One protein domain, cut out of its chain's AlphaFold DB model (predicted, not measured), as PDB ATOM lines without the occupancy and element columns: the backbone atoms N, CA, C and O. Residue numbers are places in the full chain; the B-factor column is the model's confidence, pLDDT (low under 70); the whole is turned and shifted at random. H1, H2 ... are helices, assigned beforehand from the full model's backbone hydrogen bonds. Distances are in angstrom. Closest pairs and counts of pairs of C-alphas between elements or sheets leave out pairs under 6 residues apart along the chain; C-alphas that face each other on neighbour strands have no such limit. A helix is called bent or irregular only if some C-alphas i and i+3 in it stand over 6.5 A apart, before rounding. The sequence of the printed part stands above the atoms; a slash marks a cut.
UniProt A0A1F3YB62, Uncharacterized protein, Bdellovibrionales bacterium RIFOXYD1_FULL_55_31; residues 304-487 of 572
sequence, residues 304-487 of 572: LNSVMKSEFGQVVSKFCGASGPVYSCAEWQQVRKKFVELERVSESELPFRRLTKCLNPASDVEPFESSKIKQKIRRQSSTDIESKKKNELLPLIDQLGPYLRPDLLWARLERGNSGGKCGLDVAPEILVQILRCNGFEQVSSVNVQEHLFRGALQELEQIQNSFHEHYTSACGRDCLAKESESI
ATOM      1  N   LEU A 304      14.560 -34.524 -27.170       81.50
ATOM      2  CA  LEU A 304      13.360 -33.889 -26.647       81.50
ATOM      3  C   LEU A 304      13.464 -33.670 -25.138       81.50
ATOM      4  O   LEU A 304      13.227 -32.561 -24.680       81.50
ATOM      5  N   ASN A 305      13.904 -34.666 -24.370       82.62
ATOM      6  CA  ASN A 305      14.125 -34.532 -22.931       82.62
ATOM      7  C   ASN A 305      15.140 -33.431 -22.608       82.62
ATOM      8  O   ASN A 305      14.924 -32.656 -21.678       82.62
ATOM      9  N   SER A 306      16.215 -33.315 -23.391       83.31
ATOM     10  CA  SER A 306      17.212 -32.251 -23.222       83.31
ATOM     11  C   SER A 306      16.603 -30.866 -23.463       83.31
ATOM     12  O   SER A 306      16.804 -29.958 -22.657       83.31
ATOM     13  N   VAL A 307      15.795 -30.713 -24.519       84.31
ATOM     14  CA  VAL A 307      15.063 -29.467 -24.793       84.31
ATOM     15  C   VAL A 307      14.065 -29.173 -23.677       84.31
ATOM     16  O   VAL A 307      14.073 -28.071 -23.141       84.31
ATOM     17  N   MET A 308      13.250 -30.149 -23.276       84.06
ATOM     18  CA  MET A 308      12.194 -29.973 -22.274       84.06
ATOM     19  C   MET A 308      12.735 -29.663 -20.870       84.06
ATOM     20  O   MET A 308      12.057 -28.988 -20.099       84.06
ATOM     21  N   LYS A 309      13.961 -30.095 -20.543       84.88
ATOM     22  CA  LYS A 309      14.650 -29.745 -19.287       84.88
ATOM     23  C   LYS A 309      15.196 -28.312 -19.268       84.88
ATOM     24  O   LYS A 309      15.401 -27.773 -18.181       84.88
ATOM     25  N   SER A 310      15.432 -27.702 -20.432       85.69
ATOM     26  CA  SER A 310      15.902 -26.314 -20.529       85.69
ATOM     27  C   SER A 310      14.849 -25.314 -20.037       85.69
ATOM     28  O   SER A 310      13.660 -25.627 -19.987       85.69
ATOM     29  N   GLU A 311      15.262 -24.085 -19.721       87.44
ATOM     30  CA  GLU A 311      14.333 -23.016 -19.327       87.44
ATOM     31  C   GLU A 311      13.251 -22.770 -20.392       87.44
ATOM     32  O   GLU A 311      12.069 -22.637 -20.069       87.44
ATOM     33  N   PHE A 312      13.646 -22.794 -21.668       87.38
ATOM     34  CA  PHE A 312      12.746 -22.711 -22.814       87.38
ATOM     35  C   PHE A 312      11.719 -23.855 -22.806       87.38
ATOM     36  O   PHE A 312      10.509 -23.634 -22.882       87.38
ATOM     37  N   GLY A 313      12.194 -25.091 -22.652       86.12
ATOM     38  CA  GLY A 313      11.347 -26.280 -22.643       86.12
ATOM     39  C   GLY A 313      10.358 -26.314 -21.481       86.12
ATOM     40  O   GLY A 313       9.205 -26.696 -21.668       86.12
ATOM     41  N   GLN A 314      10.763 -25.842 -20.300       88.12
ATOM     42  CA  GLN A 314       9.879 -25.741 -19.137       88.12
ATOM     43  C   GLN A 314       8.717 -24.775 -19.387       88.12
ATOM     44  O   GLN A 314       7.589 -25.064 -18.986       88.12
ATOM     45  N   VAL A 315       8.950 -23.668 -20.100       89.31
ATOM     46  CA  VAL A 315       7.874 -22.756 -20.511       89.31
ATOM     47  C   VAL A 315       6.913 -23.445 -21.478       89.31
ATOM     48  O   VAL A 315       5.703 -23.415 -21.246       89.31
ATOM     49  N   VAL A 316       7.448 -24.082 -22.526       85.56
ATOM     50  CA  VAL A 316       6.666 -24.803 -23.546       85.56
ATOM     51  C   VAL A 316       5.839 -25.925 -22.914       85.56
ATOM     52  O   VAL A 316       4.675 -26.104 -23.261       85.56
ATOM     53  N   SER A 317       6.400 -26.636 -21.932       83.00
ATOM     54  CA  SER A 317       5.740 -27.761 -21.259       83.00
ATOM     55  C   SER A 317       4.405 -27.388 -20.618       83.00
ATOM     56  O   SER A 317       3.493 -28.212 -20.594       83.00
ATOM     57  N   LYS A 318       4.250 -26.140 -20.154       86.12
ATOM     58  CA  LYS A 318       3.005 -25.693 -19.519       86.12
ATOM     59  C   LYS A 318       1.852 -25.519 -20.508       86.12
ATOM     60  O   LYS A 318       0.701 -25.583 -20.097       86.12
ATOM     61  N   PHE A 319       2.149 -25.327 -21.795       83.12
ATOM     62  CA  PHE A 319       1.137 -25.297 -22.852       83.12
ATOM     63  C   PHE A 319       0.648 -26.688 -23.237       83.12
ATOM     64  O   PHE A 319      -0.417 -26.816 -23.822       83.12
ATOM     65  N   CYS A 320       1.361 -27.755 -22.883       76.00
ATOM     66  CA  CYS A 320       0.996 -29.092 -23.319       76.00
ATOM     67  C   CYS A 320      -0.340 -29.558 -22.723       76.00
ATOM     68  O   CYS A 320      -0.384 -30.113 -21.629       76.00
ATOM     69  N   GLY A 321      -1.425 -29.458 -23.497       66.69
ATOM     70  CA  GLY A 321      -2.769 -29.835 -23.035       66.69
ATOM     71  C   GLY A 321      -3.471 -28.812 -22.184       66.69
ATOM     72  O   GLY A 321      -4.407 -29.175 -21.473       66.69
ATOM     73  N   ALA A 322      -3.024 -27.566 -22.253       72.62
ATOM     74  CA  ALA A 322      -3.788 -26.472 -21.706       72.62
ATOM     75  C   ALA A 322      -5.089 -26.326 -22.505       72.62
ATOM     76  O   ALA A 322      -5.063 -26.291 -23.726       72.62
ATOM     77  N   SER A 323      -6.229 -26.223 -21.828       63.50
ATOM     78  CA  SER A 323      -7.534 -25.962 -22.452       63.50
ATOM     79  C   SER A 323      -7.829 -24.459 -22.593       63.50
ATOM     80  O   SER A 323      -8.986 -24.039 -22.614       63.50
ATOM     81  N   GLY A 324      -6.780 -23.631 -22.620       68.50
ATOM     82  CA  GLY A 324      -6.860 -22.175 -22.575       68.50
ATOM     83  C   GLY A 324      -5.500 -21.519 -22.302       68.50
ATOM     84  O   GLY A 324      -4.471 -22.197 -22.339       68.50
ATOM     85  N   PRO A 325      -5.470 -20.200 -22.025       79.81
ATOM     86  CA  PRO A 325      -4.233 -19.501 -21.690       79.81
ATOM     87  C   PRO A 325      -3.630 -20.059 -20.400       79.81
ATOM     88  O   PRO A 325      -4.316 -20.278 -19.403       79.81
ATOM     89  N   VAL A 326      -2.321 -20.248 -20.429       87.31
ATOM     90  CA  VAL A 326      -1.533 -20.826 -19.336       87.31
ATOM     91  C   VAL A 326      -1.031 -19.753 -18.379       87.31
ATOM     92  O   VAL A 326      -0.824 -20.018 -17.196       87.31
ATOM     93  N   TYR A 327      -0.817 -18.547 -18.896       92.94
ATOM     94  CA  TYR A 327      -0.240 -17.426 -18.173       92.94
ATOM     95  C   TYR A 327      -1.216 -16.250 -18.160       92.94
ATOM     96  O   TYR A 327      -1.914 -15.983 -19.146       92.94
ATOM     97  N   SER A 328      -1.217 -15.487 -17.068       94.75
ATOM     98  CA  SER A 328      -1.787 -14.140 -17.085       94.75
ATOM     99  C   SER A 328      -1.018 -13.256 -18.072       94.75
ATOM    100  O   SER A 328       0.139 -13.520 -18.397       94.75
ATOM    101  N   CYS A 329      -1.616 -12.163 -18.544       94.94
ATOM    102  CA  CYS A 329      -0.927 -11.316 -19.520       94.94
ATOM    103  C   CYS A 329       0.291 -10.585 -18.951       94.94
ATOM    104  O   CYS A 329       1.252 -10.366 -19.681       94.94
ATOM    105  N   ALA A 330       0.308 -10.287 -17.650       95.75
ATOM    106  CA  ALA A 330       1.500  -9.764 -16.986       95.75
ATOM    107  C   ALA A 330       2.640 -10.798 -16.967       95.75
ATOM    108  O   ALA A 330       3.781 -10.464 -17.286       95.75
ATOM    109  N   GLU A 331       2.331 -12.063 -16.665       95.44
ATOM    110  CA  GLU A 331       3.303 -13.162 -16.713       95.44
ATOM    111  C   GLU A 331       3.761 -13.443 -18.147       95.44
ATOM    112  O   GLU A 331       4.957 -13.598 -18.381       95.44
ATOM    113  N   TRP A 332       2.848 -13.436 -19.124       94.31
ATOM    114  CA  TRP A 332       3.175 -13.644 -20.536       94.31
ATOM    115  C   TRP A 332       4.196 -12.623 -21.040       94.31
ATOM    116  O   TRP A 332       5.148 -12.993 -21.719       94.31
ATOM    117  N   GLN A 333       4.075 -11.352 -20.645       93.56
ATOM    118  CA  GLN A 333       5.046 -10.311 -21.004       93.56
ATOM    119  C   GLN A 333       6.465 -10.597 -20.494       93.56
ATOM    120  O   GLN A 333       7.439 -10.157 -21.110       93.56
ATOM    121  N   GLN A 334       6.596 -11.321 -19.382       92.75
ATOM    122  CA  GLN A 334       7.885 -11.745 -18.839       92.75
ATOM    123  C   GLN A 334       8.362 -13.038 -19.503       92.75
ATOM    124  O   GLN A 334       9.505 -13.126 -19.940       92.75
ATOM    125  N   VAL A 335       7.470 -14.023 -19.619       91.44
ATOM    126  CA  VAL A 335       7.751 -15.349 -20.175       91.44
ATOM    127  C   VAL A 335       8.122 -15.271 -21.648       91.44
ATOM    128  O   VAL A 335       9.063 -15.939 -22.065       91.44
ATOM    129  N   ARG A 336       7.456 -14.417 -22.432       90.44
ATOM    130  CA  ARG A 336       7.723 -14.309 -23.869       90.44
ATOM    131  C   ARG A 336       9.148 -13.863 -24.185       90.44
ATOM    132  O   ARG A 336       9.698 -14.239 -25.208       90.44
ATOM    133  N   LYS A 337       9.782 -13.129 -23.261       89.38
ATOM    134  CA  LYS A 337      11.190 -12.720 -23.371       89.38
ATOM    135  C   LYS A 337      12.165 -13.894 -23.269       89.38
ATOM    136  O   LYS A 337      13.346 -13.688 -23.498       89.38
ATOM    137  N   LYS A 338      11.695 -15.090 -22.904       87.12
ATOM    138  CA  LYS A 338      12.488 -16.326 -22.872       87.12
ATOM    139  C   LYS A 338      12.496 -17.057 -24.217       87.12
ATOM    140  O   LYS A 338      13.334 -17.929 -24.414       87.12
ATOM    141  N   PHE A 339      11.602 -16.708 -25.146       87.31
ATOM    142  CA  PHE A 339      11.625 -17.214 -26.521       87.31
ATOM    143  C   PHE A 339      12.590 -16.376 -27.364       87.31
ATOM    144  O   PHE A 339      12.182 -15.619 -28.241       87.31
ATOM    145  N   VAL A 340      13.875 -16.451 -27.023       82.75
ATOM    146  CA  VAL A 340      14.938 -15.741 -27.738       82.75
ATOM    147  C   VAL A 340      15.564 -16.697 -28.741       82.75
ATOM    148  O   VAL A 340      15.896 -17.828 -28.386       82.75
ATOM    149  N   GLU A 341      15.756 -16.231 -29.975       81.19
ATOM    150  CA  GLU A 341      16.587 -16.945 -30.944       81.19
ATOM    151  C   GLU A 341      17.991 -17.152 -30.358       81.19
ATOM    152  O   GLU A 341      18.589 -16.245 -29.771       81.19
ATOM    153  N   LEU A 342      18.552 -18.343 -30.536       82.56
ATOM    154  CA  LEU A 342      19.905 -18.637 -30.084       82.56
ATOM    155  C   LEU A 342      20.882 -17.805 -30.903       82.56
ATOM    156  O   LEU A 342      20.816 -17.858 -32.120       82.56
ATOM    157  N   GLU A 343      21.851 -17.107 -30.306       84.44
ATOM    158  CA  GLU A 343      22.872 -16.381 -31.089       84.44
ATOM    159  C   GLU A 343      23.585 -17.314 -32.080       84.44
ATOM    160  O   GLU A 343      23.732 -17.001 -33.269       84.44
ATOM    161  N   ARG A 344      23.916 -18.518 -31.604       84.94
ATOM    162  CA  ARG A 344      24.524 -19.602 -32.370       84.94
ATOM    163  C   ARG A 344      23.838 -20.925 -32.047       84.94
ATOM    164  O   ARG A 344      23.693 -21.284 -30.885       84.94
ATOM    165  N   VAL A 345      23.514 -21.688 -33.086       81.81
ATOM    166  CA  VAL A 345      23.120 -23.093 -32.950       81.81
ATOM    167  C   VAL A 345      24.406 -23.915 -32.875       81.81
ATOM    168  O   VAL A 345      25.195 -23.917 -33.825       81.81
ATOM    169  N   SER A 346      24.665 -24.560 -31.737       84.25
ATOM    170  CA  SER A 346      25.829 -25.437 -31.537       84.25
ATOM    171  C   SER A 346      25.489 -26.893 -31.826       84.25
ATOM    172  O   SER A 346      24.381 -27.333 -31.528       84.25
ATOM    173  N   GLU A 347      26.442 -27.646 -32.377       82.25
ATOM    174  CA  GLU A 347      26.290 -29.089 -32.563       82.25
ATOM    175  C   GLU A 347      26.526 -29.805 -31.227       82.25
ATOM    176  O   GLU A 347      27.632 -29.765 -30.691       82.25
ATOM    177  N   SER A 348      25.494 -30.458 -30.694       77.81
ATOM    178  CA  SER A 348      25.633 -31.348 -29.541       77.81
ATOM    179  C   SER A 348      26.315 -32.664 -29.931       77.81
ATOM    180  O   SER A 348      26.039 -33.246 -30.986       77.81
ATOM    181  N   GLU A 349      27.184 -33.176 -29.059       72.31
ATOM    182  CA  GLU A 349      27.675 -34.550 -29.152       72.31
ATOM    183  C   GLU A 349      26.654 -35.505 -28.530       72.31
ATOM    184  O   GLU A 349      26.619 -35.719 -27.318       72.31
ATOM    185  N   LEU A 350      25.798 -36.091 -29.371       70.94
ATOM    186  CA  LEU A 350      24.860 -37.117 -28.920       70.94
ATOM    187  C   LEU A 350      25.607 -38.375 -28.429       70.94
ATOM    188  O   LEU A 350      26.517 -38.838 -29.128       70.94
ATOM    189  N   PRO A 351      25.181 -39.006 -27.311       72.75
ATOM    190  CA  PRO A 351      25.830 -40.206 -26.765       72.75
ATOM    191  C   PRO A 351      25.930 -41.363 -27.766       72.75
ATOM    192  O   PRO A 351      26.886 -42.131 -27.740       72.75
ATOM    193  N   PHE A 352      24.970 -41.451 -28.689       78.44
ATOM    194  CA  PHE A 352      24.874 -42.521 -29.682       78.44
ATOM    195  C   PHE A 352      25.323 -42.106 -31.088       78.44
ATOM    196  O   PHE A 352      25.073 -42.841 -32.036       78.44
ATOM    197  N   ARG A 353      26.016 -40.970 -31.263       77.44
ATOM    198  CA  ARG A 353      26.368 -40.435 -32.597       77.44
ATOM    199  C   ARG A 353      27.128 -41.428 -33.487       77.44
ATOM    200  O   ARG A 353      26.979 -41.417 -34.705       77.44
ATOM    201  N   ARG A 354      27.991 -42.272 -32.907       79.81
ATOM    202  CA  ARG A 354      28.705 -43.316 -33.670       79.81
ATOM    203  C   ARG A 354      27.748 -44.408 -34.142       79.81
ATOM    204  O   ARG A 354      27.797 -44.792 -35.306       79.81
ATOM    205  N   LEU A 355      26.850 -44.844 -33.259       80.88
ATOM    206  CA  LEU A 355      25.827 -45.833 -33.577       80.88
ATOM    207  C   LEU A 355      24.834 -45.294 -34.615       80.88
ATOM    208  O   LEU A 355      24.590 -45.975 -35.604       80.88
ATOM    209  N   THR A 356      24.323 -44.067 -34.468       77.19
ATOM    210  CA  THR A 356      23.388 -43.465 -35.439       77.19
ATOM    211  C   THR A 356      24.016 -43.350 -36.826       77.19
ATOM    212  O   THR A 356      23.387 -43.733 -37.811       77.19
ATOM    213  N   LYS A 357      25.287 -42.932 -36.907       77.69
ATOM    214  CA  LYS A 357      26.059 -42.921 -38.160       77.69
ATOM    215  C   LYS A 357      26.261 -44.314 -38.749       77.69
ATOM    216  O   LYS A 357      26.228 -44.451 -39.963       77.69
ATOM    217  N   CYS A 358      26.467 -45.337 -37.925       78.81
ATOM    218  CA  CYS A 358      26.598 -46.704 -38.421       78.81
ATOM    219  C   CYS A 358      25.254 -47.259 -38.929       78.81
ATOM    220  O   CYS A 358      25.177 -47.838 -40.012       78.81
ATOM    221  N   LEU A 359      24.168 -47.043 -38.181       77.19
ATOM    222  CA  LEU A 359      22.814 -47.481 -38.545       77.19
ATOM    223  C   LEU A 359      22.260 -46.726 -39.758       77.19
ATOM    224  O   LEU A 359      21.376 -47.220 -40.469       77.19
ATOM    225  N   ASN A 360      22.757 -45.520 -40.005       75.25
ATOM    226  CA  ASN A 360      22.437 -44.750 -41.187       75.25
ATOM    227  C   ASN A 360      23.676 -43.975 -41.656       75.25
ATOM    228  O   ASN A 360      23.832 -42.809 -41.283       75.25
ATOM    229  N   PRO A 361      24.559 -44.604 -42.459       64.19
ATOM    230  CA  PRO A 361      25.715 -43.923 -43.018       64.19
ATOM    231  C   PRO A 361      25.195 -42.901 -44.018       64.19
ATOM    232  O   PRO A 361      24.928 -43.199 -45.178       64.19
ATOM    233  N   ALA A 362      24.951 -41.689 -43.536       59.94
ATOM    234  CA  ALA A 362      24.552 -40.593 -44.383       59.94
ATOM    235  C   ALA A 362      25.789 -40.182 -45.189       59.94
ATOM    236  O   ALA A 362      26.721 -39.589 -44.640       59.94
ATOM    237  N   SER A 363      25.798 -40.538 -46.473       54.50
ATOM    238  CA  SER A 363      26.904 -40.265 -47.394       54.50
ATOM    239  C   SER A 363      27.132 -38.769 -47.629       54.50
ATOM    240  O   SER A 363      28.235 -38.388 -47.996       54.50
ATOM    241  N   ASP A 364      26.141 -37.914 -47.338       57.91
ATOM    242  CA  ASP A 364      26.128 -36.511 -47.779       57.91
ATOM    243  C   ASP A 364      25.562 -35.538 -46.722       57.91
ATOM    244  O   ASP A 364      24.734 -34.677 -47.026       57.91
ATOM    245  N   VAL A 365      25.949 -35.666 -45.446       63.22
ATOM    246  CA  VAL A 365      25.540 -34.654 -44.449       63.22
ATOM    247  C   VAL A 365      26.404 -33.411 -44.611       63.22
ATOM    248  O   VAL A 365      27.610 -33.455 -44.354       63.22
ATOM    249  N   GLU A 366      25.769 -32.306 -44.996       70.25
ATOM    250  CA  GLU A 366      26.399 -30.989 -45.069       70.25
ATOM    251  C   GLU A 366      27.106 -30.616 -43.748       70.25
ATOM    252  O   GLU A 366      26.672 -31.034 -42.664       70.25
ATOM    253  N   PRO A 367      28.185 -29.813 -43.803       78.00
ATOM    254  CA  PRO A 367      28.813 -29.266 -42.607       78.00
ATOM    255  C   PRO A 367      27.805 -28.546 -41.703       78.00
ATOM    256  O   PRO A 367      26.914 -27.835 -42.174       78.00
ATOM    257  N   PHE A 368      27.967 -28.703 -40.387       81.56
ATOM    258  CA  PHE A 368      27.101 -28.056 -39.404       81.56
ATOM    259  C   PHE A 368      27.430 -26.558 -39.303       81.56
ATOM    260  O   PHE A 368      28.259 -26.127 -38.499       81.56
ATOM    261  N   GLU A 369      26.788 -25.750 -40.144       86.56
ATOM    262  CA  GLU A 369      26.967 -24.298 -40.192       86.56
ATOM    263  C   GLU A 369      25.750 -23.573 -39.608       86.56
ATOM    264  O   GLU A 369      24.663 -23.575 -40.187       86.56
ATOM    265  N   SER A 370      25.938 -22.894 -38.470       86.19
ATOM    266  CA  SER A 370      24.840 -22.242 -37.736       86.19
ATOM    267  C   SER A 370      24.013 -21.277 -38.592       86.19
ATOM    268  O   SER A 370      22.802 -21.204 -38.408       86.19
ATOM    269  N   SER A 371      24.631 -20.527 -39.507       88.19
ATOM    270  CA  SER A 371      23.928 -19.573 -40.375       88.19
ATOM    271  C   SER A 371      23.010 -20.277 -41.379       88.19
ATOM    272  O   SER A 371      21.842 -19.907 -41.507       88.19
ATOM    273  N   LYS A 372      23.503 -21.333 -42.038       87.25
ATOM    274  CA  LYS A 372      22.717 -22.169 -42.959       87.25
ATOM    275  C   LYS A 372      21.568 -22.865 -42.235       87.25
ATOM    276  O   LYS A 372      20.451 -22.908 -42.745       87.25
ATOM    277  N   ILE A 373      21.821 -23.352 -41.021       85.38
ATOM    278  CA  ILE A 373      20.810 -24.005 -40.180       85.38
ATOM    279  C   ILE A 373      19.683 -23.038 -39.835       85.38
ATOM    280  O   ILE A 373      18.524 -23.348 -40.097       85.38
ATOM    281  N   LYS A 374      20.012 -21.847 -39.325       87.88
ATOM    282  CA  LYS A 374      19.014 -20.809 -39.037       87.88
ATOM    283  C   LYS A 374      18.198 -20.442 -40.272       87.88
ATOM    284  O   LYS A 374      16.981 -20.313 -40.194       87.88
ATOM    285  N   GLN A 375      18.844 -20.321 -41.433       87.94
ATOM    286  CA  GLN A 375      18.144 -20.055 -42.689       87.94
ATOM    287  C   GLN A 375      17.167 -21.182 -43.055       87.94
ATOM    288  O   GLN A 375      16.045 -20.901 -43.477       87.94
ATOM    289  N   LYS A 376      17.574 -22.446 -42.892       85.12
ATOM    290  CA  LYS A 376      16.721 -23.615 -43.144       85.12
ATOM    291  C   LYS A 376      15.533 -23.661 -42.180       85.12
ATOM    292  O   LYS A 376      14.412 -23.838 -42.643       85.12
ATOM    293  N   ILE A 377      15.776 -23.441 -40.886       84.75
ATOM    294  CA  ILE A 377      14.739 -23.388 -39.845       84.75
ATOM    295  C   ILE A 377      13.707 -22.313 -40.174       84.75
ATOM    296  O   ILE A 377      12.525 -22.619 -40.255       84.75
ATOM    297  N   ARG A 378      14.154 -21.083 -40.460       86.44
ATOM    298  CA  ARG A 378      13.253 -19.978 -40.812       86.44
ATOM    299  C   ARG A 378      12.382 -20.319 -42.020       86.44
ATOM    300  O   ARG A 378      11.171 -20.180 -41.946       86.44
ATOM    301  N   ARG A 379      12.973 -20.843 -43.103       84.69
ATOM    302  CA  ARG A 379      12.210 -21.275 -44.292       84.69
ATOM    303  C   ARG A 379      11.162 -22.337 -43.959       84.69
ATOM    304  O   ARG A 379      10.058 -22.277 -44.499       84.69
ATOM    305  N   GLN A 380      11.512 -23.301 -43.109       80.25
ATOM    306  CA  GLN A 380      10.602 -24.367 -42.705       80.25
ATOM    307  C   GLN A 380       9.435 -23.812 -41.883       80.25
ATOM    308  O   GLN A 380       8.289 -24.040 -42.256       80.25
ATOM    309  N   SER A 381       9.708 -23.021 -40.844       79.06
ATOM    310  CA  SER A 381       8.659 -22.427 -40.006       79.06
ATOM    311  C   SER A 381       7.727 -21.519 -40.806       79.06
ATOM    312  O   SER A 381       6.511 -21.624 -40.656       79.06
ATOM    313  N   SER A 382       8.265 -20.685 -41.704       79.44
ATOM    314  CA  SER A 382       7.439 -19.851 -42.588       79.44
ATOM    315  C   SER A 382       6.510 -20.709 -43.450       79.44
ATOM    316  O   SER A 382       5.319 -20.429 -43.532       79.44
ATOM    317  N   THR A 383       7.030 -21.794 -44.041       79.69
ATOM    318  CA  THR A 383       6.236 -22.725 -44.863       79.69
ATOM    319  C   THR A 383       5.143 -23.413 -44.040       79.69
ATOM    320  O   THR A 383       3.995 -23.492 -44.480       79.69
ATOM    321  N   ASP A 384       5.469 -23.877 -42.831       70.69
ATOM    322  CA  ASP A 384       4.523 -24.553 -41.942       70.69
ATOM    323  C   ASP A 384       3.393 -23.607 -41.517       70.69
ATOM    324  O   ASP A 384       2.217 -23.979 -41.536       70.69
ATOM    325  N   ILE A 385       3.725 -22.357 -41.190       74.31
ATOM    326  CA  ILE A 385       2.743 -21.340 -40.801       74.31
ATOM    327  C   ILE A 385       1.913 -20.892 -41.989       74.31
ATOM    328  O   ILE A 385       0.706 -20.736 -41.838       74.31
ATOM    329  N   GLU A 386       2.500 -20.712 -43.170       75.50
ATOM    330  CA  GLU A 386       1.743 -20.408 -44.385       75.50
ATOM    331  C   GLU A 386       0.765 -21.532 -44.732       75.50
ATOM    332  O   GLU A 386      -0.396 -21.262 -45.049       75.50
ATOM    333  N   SER A 387       1.198 -22.788 -44.605       72.88
ATOM    334  CA  SER A 387       0.346 -23.962 -44.792       72.88
ATOM    335  C   SER A 387      -0.807 -23.983 -43.783       72.88
ATOM    336  O   SER A 387      -1.970 -24.045 -44.189       72.88
ATOM    337  N   LYS A 388      -0.525 -23.830 -42.479       69.62
ATOM    338  CA  LYS A 388      -1.557 -23.746 -41.426       69.62
ATOM    339  C   LYS A 388      -2.486 -22.555 -41.630       69.62
ATOM    340  O   LYS A 388      -3.703 -22.668 -41.503       69.62
ATOM    341  N   LYS A 389      -1.938 -21.405 -42.016       71.88
ATOM    342  CA  LYS A 389      -2.707 -20.203 -42.330       71.88
ATOM    343  C   LYS A 389      -3.691 -20.470 -43.463       71.88
ATOM    344  O   LYS A 389      -4.859 -20.125 -43.331       71.88
ATOM    345  N   LYS A 390      -3.238 -21.092 -44.551       68.25
ATOM    346  CA  LYS A 390      -4.057 -21.377 -45.733       68.25
ATOM    347  C   LYS A 390      -5.114 -22.451 -45.479       68.25
ATOM    348  O   LYS A 390      -6.245 -22.294 -45.927       68.25
ATOM    349  N   ASN A 391      -4.746 -23.523 -44.785       62.22
ATOM    350  CA  ASN A 391      -5.577 -24.720 -44.672       62.22
ATOM    351  C   ASN A 391      -6.484 -24.715 -43.434       62.22
ATOM    352  O   ASN A 391      -7.557 -25.310 -43.471       62.22
ATOM    353  N   GLU A 392      -6.077 -24.044 -42.356       65.94
ATOM    354  CA  GLU A 392      -6.781 -24.085 -41.070       65.94
ATOM    355  C   GLU A 392      -7.326 -22.706 -40.686       65.94
ATOM    356  O   GLU A 392      -8.512 -22.572 -40.399       65.94
ATOM    357  N   LEU A 393      -6.493 -21.660 -40.714       64.12
ATOM    358  CA  LEU A 393      -6.829 -20.386 -40.060       64.12
ATOM    359  C   LEU A 393      -7.607 -19.392 -40.939       64.12
ATOM    360  O   LEU A 393      -8.511 -18.732 -40.439       64.12
ATOM    361  N   LEU A 394      -7.301 -19.269 -42.233       66.38
ATOM    362  CA  LEU A 394      -8.039 -18.375 -43.139       66.38
ATOM    363  C   LEU A 394      -9.498 -18.814 -43.339       66.38
ATOM    364  O   LEU A 394     -10.378 -17.978 -43.146       66.38
ATOM    365  N   PRO A 395      -9.802 -20.108 -43.580       65.31
ATOM    366  CA  PRO A 395     -11.188 -20.571 -43.618       65.31
ATOM    367  C   PRO A 395     -11.952 -20.295 -42.314       65.31
ATOM    368  O   PRO A 395     -13.168 -20.120 -42.338       65.31
ATOM    369  N   LEU A 396     -11.259 -20.253 -41.169       63.00
ATOM    370  CA  LEU A 396     -11.849 -19.909 -39.873       63.00
ATOM    371  C   LEU A 396     -12.202 -18.427 -39.769       63.00
ATOM    372  O   LEU A 396     -13.297 -18.108 -39.310       63.00
ATOM    373  N   ILE A 397     -11.302 -17.551 -40.213       64.12
ATOM    374  CA  ILE A 397     -11.515 -16.098 -40.252       64.12
ATOM    375  C   ILE A 397     -12.665 -15.753 -41.197       64.12
ATOM    376  O   ILE A 397     -13.567 -15.020 -40.803       64.12
ATOM    377  N   ASP A 398     -12.689 -16.349 -42.390       62.31
ATOM    378  CA  ASP A 398     -13.731 -16.096 -43.389       62.31
ATOM    379  C   ASP A 398     -15.117 -16.567 -42.914       62.31
ATOM    380  O   ASP A 398     -16.129 -15.931 -43.204       62.31
ATOM    381  N   GLN A 399     -15.182 -17.672 -42.159       62.50
ATOM    382  CA  GLN A 399     -16.444 -18.228 -41.653       62.50
ATOM    383  C   GLN A 399     -16.962 -17.551 -40.383       62.50
ATOM    384  O   GLN A 399     -18.173 -17.484 -40.183       62.50
ATOM    385  N   LEU A 400     -16.070 -17.133 -39.483       60.81
ATOM    386  CA  LEU A 400     -16.451 -16.623 -38.162       60.81
ATOM    387  C   LEU A 400     -16.412 -15.094 -38.088       60.81
ATOM    388  O   LEU A 400     -17.084 -14.531 -37.227       60.81
ATOM    389  N   GLY A 401     -15.699 -14.420 -38.998       63.41
ATOM    390  CA  GLY A 401     -15.657 -12.964 -39.128       63.41
ATOM    391  C   GLY A 401     -15.559 -12.240 -37.772       63.41
ATOM    392  O   GLY A 401     -14.690 -12.582 -36.969       63.41
ATOM    393  N   PRO A 402     -16.458 -11.285 -37.459       54.84
ATOM    394  CA  PRO A 402     -16.440 -10.528 -36.200       54.84
ATOM    395  C   PRO A 402     -16.729 -11.366 -34.937       54.84
ATOM    396  O   PRO A 402     -16.638 -10.846 -33.827       54.84
ATOM    397  N   TYR A 403     -17.076 -12.650 -35.081       57.19
ATOM    398  CA  TYR A 403     -17.304 -13.597 -33.984       57.19
ATOM    399  C   TYR A 403     -16.113 -14.529 -33.733       57.19
ATOM    400  O   TYR A 403     -16.240 -15.488 -32.966       57.19
ATOM    401  N   LEU A 404     -14.960 -14.294 -34.373       63.53
ATOM    402  CA  LEU A 404     -13.746 -15.050 -34.083       63.53
ATOM    403  C   LEU A 404     -13.359 -14.794 -32.622       63.53
ATOM    404  O   LEU A 404     -12.917 -13.706 -32.266       63.53
ATOM    405  N   ARG A 405     -13.540 -15.791 -31.759       62.12
ATOM    406  CA  ARG A 405     -13.031 -15.753 -30.390       62.12
ATOM    407  C   ARG A 405     -11.886 -16.764 -30.241       62.12
ATOM    408  O   ARG A 405     -11.994 -17.862 -30.794       62.12
ATOM    409  N   PRO A 406     -10.801 -16.439 -29.518       60.72
ATOM    410  CA  PRO A 406      -9.690 -17.355 -29.251       60.72
ATOM    411  C   PRO A 406     -10.117 -18.723 -28.690       60.72
ATOM    412  O   PRO A 406      -9.549 -19.741 -29.076       60.72
ATOM    413  N   ASP A 407     -11.154 -18.778 -27.850       55.56
ATOM    414  CA  ASP A 407     -11.723 -20.027 -27.317       55.56
ATOM    415  C   ASP A 407     -12.429 -20.880 -28.391       55.56
ATOM    416  O   ASP A 407     -12.370 -22.109 -28.357       55.56
ATOM    417  N   LEU A 408     -13.058 -20.250 -29.388       58.19
ATOM    418  CA  LEU A 408     -13.675 -20.943 -30.526       58.19
ATOM    419  C   LEU A 408     -12.633 -21.417 -31.546       58.19
ATOM    420  O   LEU A 408     -12.804 -22.480 -32.146       58.19
ATOM    421  N   LEU A 409     -11.551 -20.653 -31.722       60.34
ATOM    422  CA  LEU A 409     -10.386 -21.058 -32.511       60.34
ATOM    423  C   LEU A 409      -9.749 -22.317 -31.898       60.34
ATOM    424  O   LEU A 409      -9.525 -23.303 -32.598       60.34
ATOM    425  N   TRP A 410      -9.565 -22.305 -30.576       55.19
ATOM    426  CA  TRP A 410      -9.077 -23.427 -29.779       55.19
ATOM    427  C   TRP A 410      -9.928 -24.696 -29.958       55.19
ATOM    428  O   TRP A 410      -9.428 -25.730 -30.399       55.19
ATOM    429  N   ALA A 411     -11.240 -24.597 -29.722       52.69
ATOM    430  CA  ALA A 411     -12.162 -25.734 -29.802       52.69
ATOM    431  C   ALA A 411     -12.281 -26.350 -31.212       52.69
ATOM    432  O   ALA A 411     -12.727 -27.492 -31.358       52.69
ATOM    433  N   ARG A 412     -11.928 -25.608 -32.272       53.75
ATOM    434  CA  ARG A 412     -11.922 -26.119 -33.652       53.75
ATOM    435  C   ARG A 412     -10.573 -26.708 -34.056       53.75
ATOM    436  O   ARG A 412     -10.582 -27.722 -34.749       53.75
ATOM    437  N   LEU A 413      -9.459 -26.128 -33.608       53.47
ATOM    438  CA  LEU A 413      -8.120 -26.689 -33.823       53.47
ATOM    439  C   LEU A 413      -7.950 -28.027 -33.079       53.47
ATOM    440  O   LEU A 413      -7.391 -28.959 -33.645       53.47
ATOM    441  N   GLU A 414      -8.568 -28.192 -31.902       50.91
ATOM    442  CA  GLU A 414      -8.640 -29.483 -31.190       50.91
ATOM    443  C   GLU A 414      -9.441 -30.581 -31.929       50.91
ATOM    444  O   GLU A 414      -9.310 -31.756 -31.586       50.91
ATOM    445  N   ARG A 415     -10.278 -30.252 -32.932       45.94
ATOM    446  CA  ARG A 415     -10.949 -31.281 -33.765       45.94
ATOM    447  C   ARG A 415     -10.005 -31.899 -34.794       45.94
ATOM    448  O   ARG A 415     -10.310 -32.965 -35.328       45.94
ATOM    449  N   GLY A 416      -8.890 -31.228 -35.086       43.81
ATOM    450  CA  GLY A 416      -7.768 -31.821 -35.791       43.81
ATOM    451  C   GLY A 416      -7.092 -32.844 -34.888       43.81
ATOM    452  O   GLY A 416      -7.019 -32.681 -33.678       43.81
ATOM    453  N   ASN A 417      -6.607 -33.926 -35.476       42.09
ATOM    454  CA  ASN A 417      -6.058 -35.103 -34.806       42.09
ATOM    455  C   ASN A 417      -4.731 -34.857 -34.036       42.09
ATOM    456  O   ASN A 417      -3.914 -35.772 -33.914       42.09
ATOM    457  N   SER A 418      -4.474 -33.644 -33.538       42.25
ATOM    458  CA  SER A 418      -3.334 -33.289 -32.693       42.25
ATOM    459  C   SER A 418      -3.542 -33.894 -31.308       42.25
ATOM    460  O   SER A 418      -3.944 -33.227 -30.353       42.25
ATOM    461  N   GLY A 419      -3.334 -35.209 -31.196       43.12
ATOM    462  CA  GLY A 419      -3.289 -35.945 -29.936       43.12
ATOM    463  C   GLY A 419      -2.159 -35.412 -29.056       43.12
ATOM    464  O   GLY A 419      -1.098 -36.027 -28.967       43.12
ATOM    465  N   GLY A 420      -2.401 -34.260 -28.418       45.47
ATOM    466  CA  GLY A 420      -1.428 -33.293 -27.904       45.47
ATOM    467  C   GLY A 420       0.002 -33.794 -27.739       45.47
ATOM    468  O   GLY A 420       0.432 -34.211 -26.653       45.47
ATOM    469  N   LYS A 421       0.772 -33.765 -28.822       53.41
ATOM    470  CA  LYS A 421       2.201 -34.053 -28.747       53.41
ATOM    471  C   LYS A 421       2.857 -32.858 -28.057       53.41
ATOM    472  O   LYS A 421       2.852 -31.750 -28.568       53.41
ATOM    473  N   CYS A 422       3.394 -33.061 -26.860       60.66
ATOM    474  CA  CYS A 422       4.141 -32.012 -26.172       60.66
ATOM    475  C   CYS A 422       5.429 -31.762 -26.984       60.66
ATOM    476  O   CYS A 422       6.230 -32.687 -27.132       60.66
ATOM    477  N   GLY A 423       5.550 -30.589 -27.618       63.59
ATOM    478  CA  GLY A 423       6.524 -30.292 -28.682       63.59
ATOM    479  C   GLY A 423       5.995 -29.225 -29.654       63.59
ATOM    480  O   GLY A 423       5.315 -28.302 -29.225       63.59
ATOM    481  N   LEU A 424       6.238 -29.369 -30.965       55.38
ATOM    482  CA  LEU A 424       5.780 -28.432 -32.019       55.38
ATOM    483  C   LEU A 424       4.250 -28.277 -32.145       55.38
ATOM    484  O   LEU A 424       3.768 -27.402 -32.865       55.38
ATOM    485  N   ASP A 425       3.495 -29.134 -31.464       65.12
ATOM    486  CA  ASP A 425       2.038 -29.215 -31.538       65.12
ATOM    487  C   ASP A 425       1.332 -28.264 -30.556       65.12
ATOM    488  O   ASP A 425       0.113 -28.190 -30.584       65.12
ATOM    489  N   VAL A 426       2.068 -27.511 -29.717       76.88
ATOM    490  CA  VAL A 426       1.470 -26.507 -28.802       76.88
ATOM    491  C   VAL A 426       1.238 -25.136 -29.452       76.88
ATOM    492  O   VAL A 426       0.943 -24.140 -28.788       76.88
ATOM    493  N   ALA A 427       1.462 -25.043 -30.764       79.81
ATOM    494  CA  ALA A 427       1.311 -23.803 -31.515       79.81
ATOM    495  C   ALA A 427      -0.104 -23.194 -31.389       79.81
ATOM    496  O   ALA A 427      -0.193 -21.974 -31.234       79.81
ATOM    497  N   PRO A 428      -1.200 -23.985 -31.397       78.00
ATOM    498  CA  PRO A 428      -2.538 -23.459 -31.151       78.00
ATOM    499  C   PRO A 428      -2.695 -22.818 -29.760       78.00
ATOM    500  O   PRO A 428      -3.241 -21.720 -29.661       78.00
ATOM    501  N   GLU A 429      -2.175 -23.437 -28.696       82.25
ATOM    502  CA  GLU A 429      -2.267 -22.929 -27.319       82.25
ATOM    503  C   GLU A 429      -1.509 -21.608 -27.172       82.25
ATOM    504  O   GLU A 429      -1.993 -20.653 -26.558       82.25
ATOM    505  N   ILE A 430      -0.315 -21.546 -27.765       86.81
ATOM    506  CA  ILE A 430       0.518 -20.343 -27.772       86.81
ATOM    507  C   ILE A 430      -0.173 -19.231 -28.567       86.81
ATOM    508  O   ILE A 430      -0.218 -18.092 -28.103       86.81
ATOM    509  N   LEU A 431      -0.774 -19.540 -29.721       86.00
ATOM    510  CA  LEU A 431      -1.523 -18.556 -30.506       86.00
ATOM    511  C   LEU A 431      -2.691 -17.970 -29.702       86.00
ATOM    512  O   LEU A 431      -2.868 -16.753 -29.674       86.00
ATOM    513  N   VAL A 432      -3.451 -18.816 -29.001       85.62
ATOM    514  CA  VAL A 432      -4.544 -18.384 -28.114       85.62
ATOM    515  C   VAL A 432      -4.025 -17.483 -26.994       85.62
ATOM    516  O   VAL A 432      -4.626 -16.443 -26.715       85.62
ATOM    517  N   GLN A 433      -2.892 -17.831 -26.379       91.38
ATOM    518  CA  GLN A 433      -2.245 -17.003 -25.361       91.38
ATOM    519  C   GLN A 433      -1.850 -15.620 -25.903       91.38
ATOM    520  O   GLN A 433      -2.113 -14.612 -25.239       91.38
ATOM    521  N   ILE A 434      -1.252 -15.558 -27.098       93.06
ATOM    522  CA  ILE A 434      -0.834 -14.301 -27.733       93.06
ATOM    523  C   ILE A 434      -2.055 -13.432 -28.055       93.06
ATOM    524  O   ILE A 434      -2.093 -12.266 -27.661       93.06
ATOM    525  N   LEU A 435      -3.073 -14.001 -28.710       90.06
ATOM    526  CA  LEU A 435      -4.305 -13.290 -29.076       90.06
ATOM    527  C   LEU A 435      -5.032 -12.741 -27.847       90.06
ATOM    528  O   LEU A 435      -5.497 -11.604 -27.835       90.06
ATOM    529  N   ARG A 436      -5.101 -13.519 -26.766       90.50
ATOM    530  CA  ARG A 436      -5.736 -13.038 -25.539       90.50
ATOM    531  C   ARG A 436      -4.973 -11.861 -24.935       90.50
ATOM    532  O   ARG A 436      -5.585 -10.889 -24.498       90.50
ATOM    533  N   CYS A 437      -3.643 -11.924 -24.926       94.06
ATOM    534  CA  CYS A 437      -2.818 -10.901 -24.289       94.06
ATOM    535  C   CYS A 437      -2.485  -9.689 -25.152       94.06
ATOM    536  O   CYS A 437      -2.010  -8.693 -24.609       94.06
ATOM    537  N   ASN A 438      -2.776  -9.734 -26.453       93.75
ATOM    538  CA  ASN A 438      -2.727  -8.561 -27.324       93.75
ATOM    539  C   ASN A 438      -4.073  -7.812 -27.409       93.75
ATOM    540  O   ASN A 438      -4.170  -6.817 -28.124       93.75
ATOM    541  N   GLY A 439      -5.092  -8.261 -26.665       90.12
ATOM    542  CA  GLY A 439      -6.394  -7.603 -26.597       90.12
ATOM    543  C   GLY A 439      -7.318  -7.911 -27.776       90.12
ATOM    544  O   GLY A 439      -8.278  -7.172 -27.974       90.12
ATOM    545  N   PHE A 440      -7.077  -8.988 -28.533       87.25
ATOM    546  CA  PHE A 440      -7.875  -9.366 -29.706       87.25
ATOM    547  C   PHE A 440      -9.393  -9.360 -29.444       87.25
ATOM    548  O   PHE A 440     -10.157  -8.811 -30.234       87.25
ATOM    549  N   GLU A 441      -9.829  -9.898 -28.301       82.56
ATOM    550  CA  GLU A 441     -11.247  -9.970 -27.903       82.56
ATOM    551  C   GLU A 441     -11.865  -8.610 -27.531       82.56
ATOM    552  O   GLU A 441     -13.084  -8.467 -27.519       82.56
ATOM    553  N   GLN A 442     -11.043  -7.610 -27.198       85.88
ATOM    554  CA  GLN A 442     -11.503  -6.298 -26.719       85.88
ATOM    555  C   GLN A 442     -11.772  -5.321 -27.864       85.88
ATOM    556  O   GLN A 442     -12.304  -4.232 -27.641       85.88
ATOM    557  N   VAL A 443     -11.397  -5.689 -29.090       84.12
ATOM    558  CA  VAL A 443     -11.524  -4.823 -30.253       84.12
ATOM    559  C   VAL A 443     -12.709  -5.251 -31.107       84.12
ATOM    560  O   VAL A 443     -12.816  -6.406 -31.500       84.12
ATOM    561  N   SER A 444     -13.584  -4.299 -31.430       79.12
ATOM    562  CA  SER A 444     -14.765  -4.512 -32.276       79.12
ATOM    563  C   SER A 444     -14.507  -4.291 -33.771       79.12
ATOM    564  O   SER A 444     -15.319  -4.683 -34.607       79.12
ATOM    565  N   SER A 445     -13.393  -3.646 -34.131       83.56
ATOM    566  CA  SER A 445     -13.030  -3.382 -35.525       83.56
ATOM    567  C   SER A 445     -12.369  -4.600 -36.164       83.56
ATOM    568  O   SER A 445     -11.286  -5.008 -35.743       83.56
ATOM    569  N   VAL A 446     -12.973  -5.112 -37.240       77.12
ATOM    570  CA  VAL A 446     -12.452  -6.247 -38.024       77.12
ATOM    571  C   VAL A 446     -11.031  -5.984 -38.530       77.12
ATOM    572  O   VAL A 446     -10.176  -6.854 -38.421       77.12
ATOM    573  N   ASN A 447     -10.735  -4.770 -39.002       79.19
ATOM    574  CA  ASN A 447      -9.399  -4.427 -39.505       79.19
ATOM    575  C   ASN A 447      -8.333  -4.486 -38.400       79.19
ATOM    576  O   ASN A 447      -7.199  -4.898 -38.638       79.19
ATOM    577  N   VAL A 448      -8.691  -4.078 -37.179       84.25
ATOM    578  CA  VAL A 448      -7.770  -4.130 -36.038       84.25
ATOM    579  C   VAL A 448      -7.615  -5.567 -35.538       84.25
ATOM    580  O   VAL A 448      -6.496  -5.978 -35.244       84.25
ATOM    581  N   GLN A 449      -8.695  -6.354 -35.508       79.44
ATOM    582  CA  GLN A 449      -8.622  -7.790 -35.231       79.44
ATOM    583  C   GLN A 449      -7.703  -8.494 -36.239       79.44
ATOM    584  O   GLN A 449      -6.773  -9.190 -35.838       79.44
ATOM    585  N   GLU A 450      -7.875  -8.259 -37.541       79.56
ATOM    586  CA  GLU A 450      -7.010  -8.836 -38.575       79.56
ATOM    587  C   GLU A 450      -5.533  -8.473 -38.349       79.56
ATOM    588  O   GLU A 450      -4.653  -9.335 -38.436       79.56
ATOM    589  N   HIS A 451      -5.252  -7.213 -38.009       84.88
ATOM    590  CA  HIS A 451      -3.901  -6.760 -37.696       84.88
ATOM    591  C   HIS A 451      -3.309  -7.481 -36.474       84.88
ATOM    592  O   HIS A 451      -2.194  -8.003 -36.553       84.88
ATOM    593  N   LEU A 452      -4.061  -7.578 -35.372       87.75
ATOM    594  CA  LEU A 452      -3.643  -8.291 -34.159       87.75
ATOM    595  C   LEU A 452      -3.421  -9.785 -34.421       87.75
ATOM    596  O   LEU A 452      -2.475 -10.367 -33.893       87.75
ATOM    597  N   PHE A 453      -4.249 -10.399 -35.266       84.25
ATOM    598  CA  PHE A 453      -4.094 -11.797 -35.651       84.25
ATOM    599  C   PHE A 453      -2.825 -12.031 -36.474       84.25
ATOM    600  O   PHE A 453      -2.063 -12.955 -36.198       84.25
ATOM    601  N   ARG A 454      -2.549 -11.168 -37.461       83.50
ATOM    602  CA  ARG A 454      -1.304 -11.232 -38.246       83.50
ATOM    603  C   ARG A 454      -0.072 -11.046 -37.362       83.50
ATOM    604  O   ARG A 454       0.885 -11.799 -37.522       83.50
ATOM    605  N   GLY A 455      -0.115 -10.106 -36.417       89.56
ATOM    606  CA  GLY A 455       0.949  -9.927 -35.427       89.56
ATOM    607  C   GLY A 455       1.138 -11.166 -34.547       89.56
ATOM    608  O   GLY A 455       2.267 -11.595 -34.325       89.56
ATOM    609  N   ALA A 456       0.044 -11.803 -34.122       89.94
ATOM    610  CA  ALA A 456       0.105 -13.031 -33.334       89.94
ATOM    611  C   ALA A 456       0.729 -14.206 -34.103       89.94
ATOM    612  O   ALA A 456       1.486 -14.981 -33.524       89.94
ATOM    613  N   LEU A 457       0.469 -14.319 -35.410       85.12
ATOM    614  CA  LEU A 457       1.125 -15.316 -36.260       85.12
ATOM    615  C   LEU A 457       2.627 -15.066 -36.422       85.12
ATOM    616  O   LEU A 457       3.397 -16.019 -36.405       85.12
ATOM    617  N   GLN A 458       3.044 -13.806 -36.547       89.00
ATOM    618  CA  GLN A 458       4.467 -13.452 -36.609       89.00
ATOM    619  C   GLN A 458       5.185 -13.766 -35.290       89.00
ATOM    620  O   GLN A 458       6.299 -14.283 -35.303       89.00
ATOM    621  N   GLU A 459       4.550 -13.493 -34.146       91.75
ATOM    622  CA  GLU A 459       5.094 -13.859 -32.833       91.75
ATOM    623  C   GLU A 459       5.168 -15.388 -32.673       91.75
ATOM    624  O   GLU A 459       6.194 -15.916 -32.243       91.75
ATOM    625  N   LEU A 460       4.134 -16.120 -33.100       88.50
ATOM    626  CA  LEU A 460       4.144 -17.583 -33.111       88.50
ATOM    627  C   LEU A 460       5.287 -18.145 -33.972       88.50
ATOM    628  O   LEU A 460       5.960 -19.084 -33.550       88.50
ATOM    629  N   GLU A 461       5.545 -17.552 -35.139       87.19
ATOM    630  CA  GLU A 461       6.653 -17.932 -36.020       87.19
ATOM    631  C   GLU A 461       8.013 -17.804 -35.347       87.19
ATOM    632  O   GLU A 461       8.837 -18.718 -35.419       87.19
ATOM    633  N   GLN A 462       8.243 -16.698 -34.642       89.38
ATOM    634  CA  GLN A 462       9.479 -16.474 -33.896       89.38
ATOM    635  C   GLN A 462       9.662 -17.505 -32.775       89.38
ATOM    636  O   GLN A 462      10.764 -18.030 -32.578       89.38
ATOM    637  N   ILE A 463       8.580 -17.854 -32.073       89.31
ATOM    638  CA  ILE A 463       8.605 -18.880 -31.025       89.31
ATOM    639  C   ILE A 463       8.903 -20.264 -31.622       89.31
ATOM    640  O   ILE A 463       9.720 -21.005 -31.071       89.31
ATOM    641  N   GLN A 464       8.298 -20.610 -32.762       85.38
ATOM    642  CA  GLN A 464       8.573 -21.873 -33.455       85.38
ATOM    643  C   GLN A 464      10.013 -21.941 -33.976       85.38
ATOM    644  O   GLN A 464      10.675 -22.961 -33.785       85.38
ATOM    645  N   ASN A 465      10.540 -20.853 -34.547       88.00
ATOM    646  CA  ASN A 465      11.950 -20.759 -34.933       88.00
ATOM    647  C   ASN A 465      12.868 -21.032 -33.740       88.00
ATOM    648  O   ASN A 465      13.740 -21.896 -33.824       88.00
ATOM    649  N   SER A 466      12.614 -20.369 -32.610       88.50
ATOM    650  CA  SER A 466      13.383 -20.571 -31.379       88.50
ATOM    651  C   SER A 466      13.318 -22.033 -30.914       88.50
ATOM    652  O   SER A 466      14.350 -22.633 -30.612       88.50
ATOM    653  N   PHE A 467      12.134 -22.660 -30.945       86.81
ATOM    654  CA  PHE A 467      11.983 -24.089 -30.633       86.81
ATOM    655  C   PHE A 467      12.866 -24.959 -31.530       86.81
ATOM    656  O   PHE A 467      13.606 -25.815 -31.041       86.81
ATOM    657  N   HIS A 468      12.797 -24.752 -32.844       85.62
ATOM    658  CA  HIS A 468      13.554 -25.526 -33.823       85.62
ATOM    659  C   HIS A 468      15.065 -25.324 -33.694       85.62
ATOM    660  O   HIS A 468      15.821 -26.273 -33.910       85.62
ATOM    661  N   GLU A 469      15.515 -24.127 -33.320       88.69
ATOM    662  CA  GLU A 469      16.919 -23.835 -33.027       88.69
ATOM    663  C   GLU A 469      17.398 -24.594 -31.785       88.69
ATOM    664  O   GLU A 469      18.410 -25.292 -31.858       88.69
ATOM    665  N   HIS A 470      16.648 -24.539 -30.677       88.31
ATOM    666  CA  HIS A 470      16.946 -25.309 -29.464       88.31
ATOM    667  C   HIS A 470      16.948 -26.818 -29.726       88.31
ATOM    668  O   HIS A 470      17.861 -27.524 -29.295       88.31
ATOM    669  N   TYR A 471      15.957 -27.312 -30.471       85.94
ATOM    670  CA  TYR A 471      15.861 -28.720 -30.841       85.94
ATOM    671  C   TYR A 471      17.052 -29.151 -31.695       85.94
ATOM    672  O   TYR A 471      17.734 -30.112 -31.349       85.94
ATOM    673  N   THR A 472      17.367 -28.392 -32.749       85.19
ATOM    674  CA  THR A 472      18.486 -28.680 -33.656       85.19
ATOM    675  C   THR A 472      19.831 -28.576 -32.945       85.19
ATOM    676  O   THR A 472      20.739 -29.355 -33.230       85.19
ATOM    677  N   SER A 473      19.972 -27.660 -31.983       86.19
ATOM    678  CA  SER A 473      21.176 -27.602 -31.162       86.19
ATOM    679  C   SER A 473      21.332 -28.856 -30.297       86.19
ATOM    680  O   SER A 473      22.433 -29.391 -30.198       86.19
ATOM    681  N   ALA A 474      20.236 -29.367 -29.728       83.94
ATOM    682  CA  ALA A 474      20.255 -30.554 -28.877       83.94
ATOM    683  C   ALA A 474      20.568 -31.857 -29.639       83.94
ATOM    684  O   ALA A 474      21.287 -32.699 -29.101       83.94
ATOM    685  N   CYS A 475      20.088 -32.022 -30.877       78.94
ATOM    686  CA  CYS A 475      20.355 -33.220 -31.692       78.94
ATOM    687  C   CYS A 475      21.520 -33.094 -32.683       78.94
ATOM    688  O   CYS A 475      21.960 -34.096 -33.250       78.94
ATOM    689  N   GLY A 476      22.024 -31.886 -32.933       80.31
ATOM    690  CA  GLY A 476      23.116 -31.658 -33.872       80.31
ATOM    691  C   GLY A 476      22.759 -32.005 -35.324       80.31
ATOM    692  O   GLY A 476      21.619 -31.851 -35.772       80.31
ATOM    693  N   ARG A 477      23.756 -32.449 -36.101       74.31
ATOM    694  CA  ARG A 477      23.605 -32.723 -37.546       74.31
ATOM    695  C   ARG A 477      22.604 -33.829 -37.881       74.31
ATOM    696  O   ARG A 477      22.094 -33.854 -38.998       74.31
ATOM    697  N   ASP A 478      22.316 -34.717 -36.933       67.38
ATOM    698  CA  ASP A 478      21.431 -35.865 -37.151       67.38
ATOM    699  C   ASP A 478      19.972 -35.411 -37.363       67.38
ATOM    700  O   ASP A 478      19.207 -36.097 -38.033       67.38
ATOM    701  N   CYS A 479      19.611 -34.203 -36.913       68.19
ATOM    702  CA  CYS A 479      18.326 -33.573 -37.229       68.19
ATOM    703  C   CYS A 479      18.241 -32.927 -38.612       68.19
ATOM    704  O   CYS A 479      17.152 -32.587 -39.072       68.19
ATOM    705  N   LEU A 480      19.383 -32.689 -39.258       60.72
ATOM    706  CA  LEU A 480      19.448 -31.984 -40.537       60.72
ATOM    707  C   LEU A 480      19.424 -32.939 -41.732       60.72
ATOM    708  O   LEU A 480      19.114 -32.487 -42.842       60.72
ATOM    709  N   ALA A 481      19.721 -34.224 -41.502       55.56
ATOM    710  CA  ALA A 481      19.538 -35.295 -42.472       55.56
ATOM    711  C   ALA A 481      18.054 -35.346 -42.887       55.56
ATOM    712  O   ALA A 481      17.166 -35.371 -42.043       55.56
ATOM    713  N   LYS A 482      17.806 -35.238 -44.197       46.94
ATOM    714  CA  LYS A 482      16.509 -34.912 -44.814       46.94
ATOM    715  C   LYS A 482      15.323 -35.739 -44.293       46.94
ATOM    716  O   LYS A 482      15.439 -36.946 -44.133       46.94
ATOM    717  N   GLU A 483      14.184 -35.051 -44.182       53.22
ATOM    718  CA  GLU A 483      12.824 -35.545 -43.910       53.22
ATOM    719  C   GLU A 483      12.609 -36.188 -42.532       53.22
ATOM    720  O   GLU A 483      13.416 -36.959 -42.021       53.22
ATOM    721  N   SER A 484      11.471 -35.857 -41.911       53.47
ATOM    722  CA  SER A 484      11.023 -36.433 -40.632       53.47
ATOM    723  C   SER A 484      11.037 -37.973 -40.622       53.47
ATOM    724  O   SER A 484      11.260 -38.580 -39.571       53.47
ATOM    725  N   GLU A 485      10.906 -38.585 -41.802       55.28
ATOM    726  CA  GLU A 485      11.021 -40.022 -42.047       55.28
ATOM    727  C   GLU A 485      12.412 -40.579 -41.702       55.28
ATOM    728  O   GLU A 485      12.502 -41.648 -41.100       55.28
ATOM    729  N   SER A 486      13.503 -39.847 -41.966       63.06
ATOM    730  CA  SER A 486      14.862 -40.314 -41.647       63.06
ATOM    731  C   SER A 486      15.113 -40.396 -40.145       63.06
ATOM    732  O   SER A 486      15.762 -41.333 -39.685       63.06
ATOM    733  N   ILE A 487      14.598 -39.439 -39.365       65.94
ATOM    734  CA  ILE A 487      14.750 -39.444 -37.901       65.94
ATOM    735  C   ILE A 487      13.907 -40.559 -37.292       65.94
ATOM    736  O   ILE A 487      14.406 -41.285 -36.435       65.94
TER     737      ILE A 487
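What this domain is: This is residues 304 to 487 of the 572 residues of an uncharacterized protein of Bdellovibrionales bacterium RIFOXYD1_FULL_55_31 (UniProt A0A1F3YB62). Two long helices, H5 and H8, run side by side in opposite ways along the long axis; H7 folds back on residues 452 to 467 of H8, and H6 packs on the far side of H7. Three short helices, H1, H2 and H3, form a loose chain along another side, with H1 on H8 and H3 on H7, while H4 lies at one end of the long axis and touches no helix. The printed part has 184 residues with nine named helices, H1 to H9 in order, and no named strand: all helix. It is compact, with a radius of gyration of the C-alphas of 18.0 A, yet elongated in outline, spanning 58 by 32 by 30 A.

How they stand to each other: H1, residues 304 to 309, and H2, residues 311 to 317, touch only at the corner by their link; the closest C-alphas, of Val 307 and Gly 313, are 5.3 A apart. H1 touches H8, residues 446 to 479, at its residues 470 to 474 alone; the closest C-alphas, of Val 307 and Tyr 471, are 6.1 A apart. H2 only just touches H3, residues 329 to 338, with 3 pairs of C-alphas within 8 A, Phe 312 and Lys 338 closest at 6.4 A. H3 touches H7, residues 424 to 437, at its residues 433 to 437 alone, the C-alphas of Cys 329 and Cys 437 closest at 5.1 A. H4, residues 353 to 359, is near H8. H5, residues 370 to 403, touches H8 at a shallow tilt of 33 degrees, only just short of steep, opposite ways; the C-alphas of Arg 378 and Asn 465 are closest at 6.1 A. H6, residues 406 to 413, forms a helical hairpin with H7 at 19 degrees, the C-alphas of Pro 406 and Val 432 closest at 5.4 A. H7 and H8 form another, at 34 degrees, only just short of steep, with Ile 434 and Ala 456 closest at 5.8 A between C-alphas. H9, residues 484 to 487, is close to H8 but not clearly touching. Every O i to N i+4 pair is within hydrogen-bond range in H1, H2, H4 and H6; the counts are 3 of 6 in H3, 25 of 30 in H5, 8 of 10 in H7 and 27 of 30 in H8, and H9 is too short for such a pair.

Where its parts are: H1 begins at C-alpha 304, (13.360, -33.889, -26.647). H5 is 43.2 A long, with a kink of 56 degrees near residue 395; H8 is 41.2 A long, with a kink of 74 degrees near residue 473; H7 is 21.0 A and H3 14.7 A. H5, H7 and H8 are irregular: C-alphas 399 and 402 are 9.4 A apart, 425 and 428 are 7.4 A, and 474 and 477 are 9.5 A. H9 ends at C-alpha 487, (14.750, -39.444, -37.901).

The domain as a whole: The C-alphas farthest apart, of Cys 358 and Ser 444, are 59.4 A apart. The printed part has no cut; the links H2 to H3 and H3 to H4 are long. The mean pLDDT of the printed part is 76.5, and 55 residues are under 70, among them residues 390 to 425 and 478 to 487.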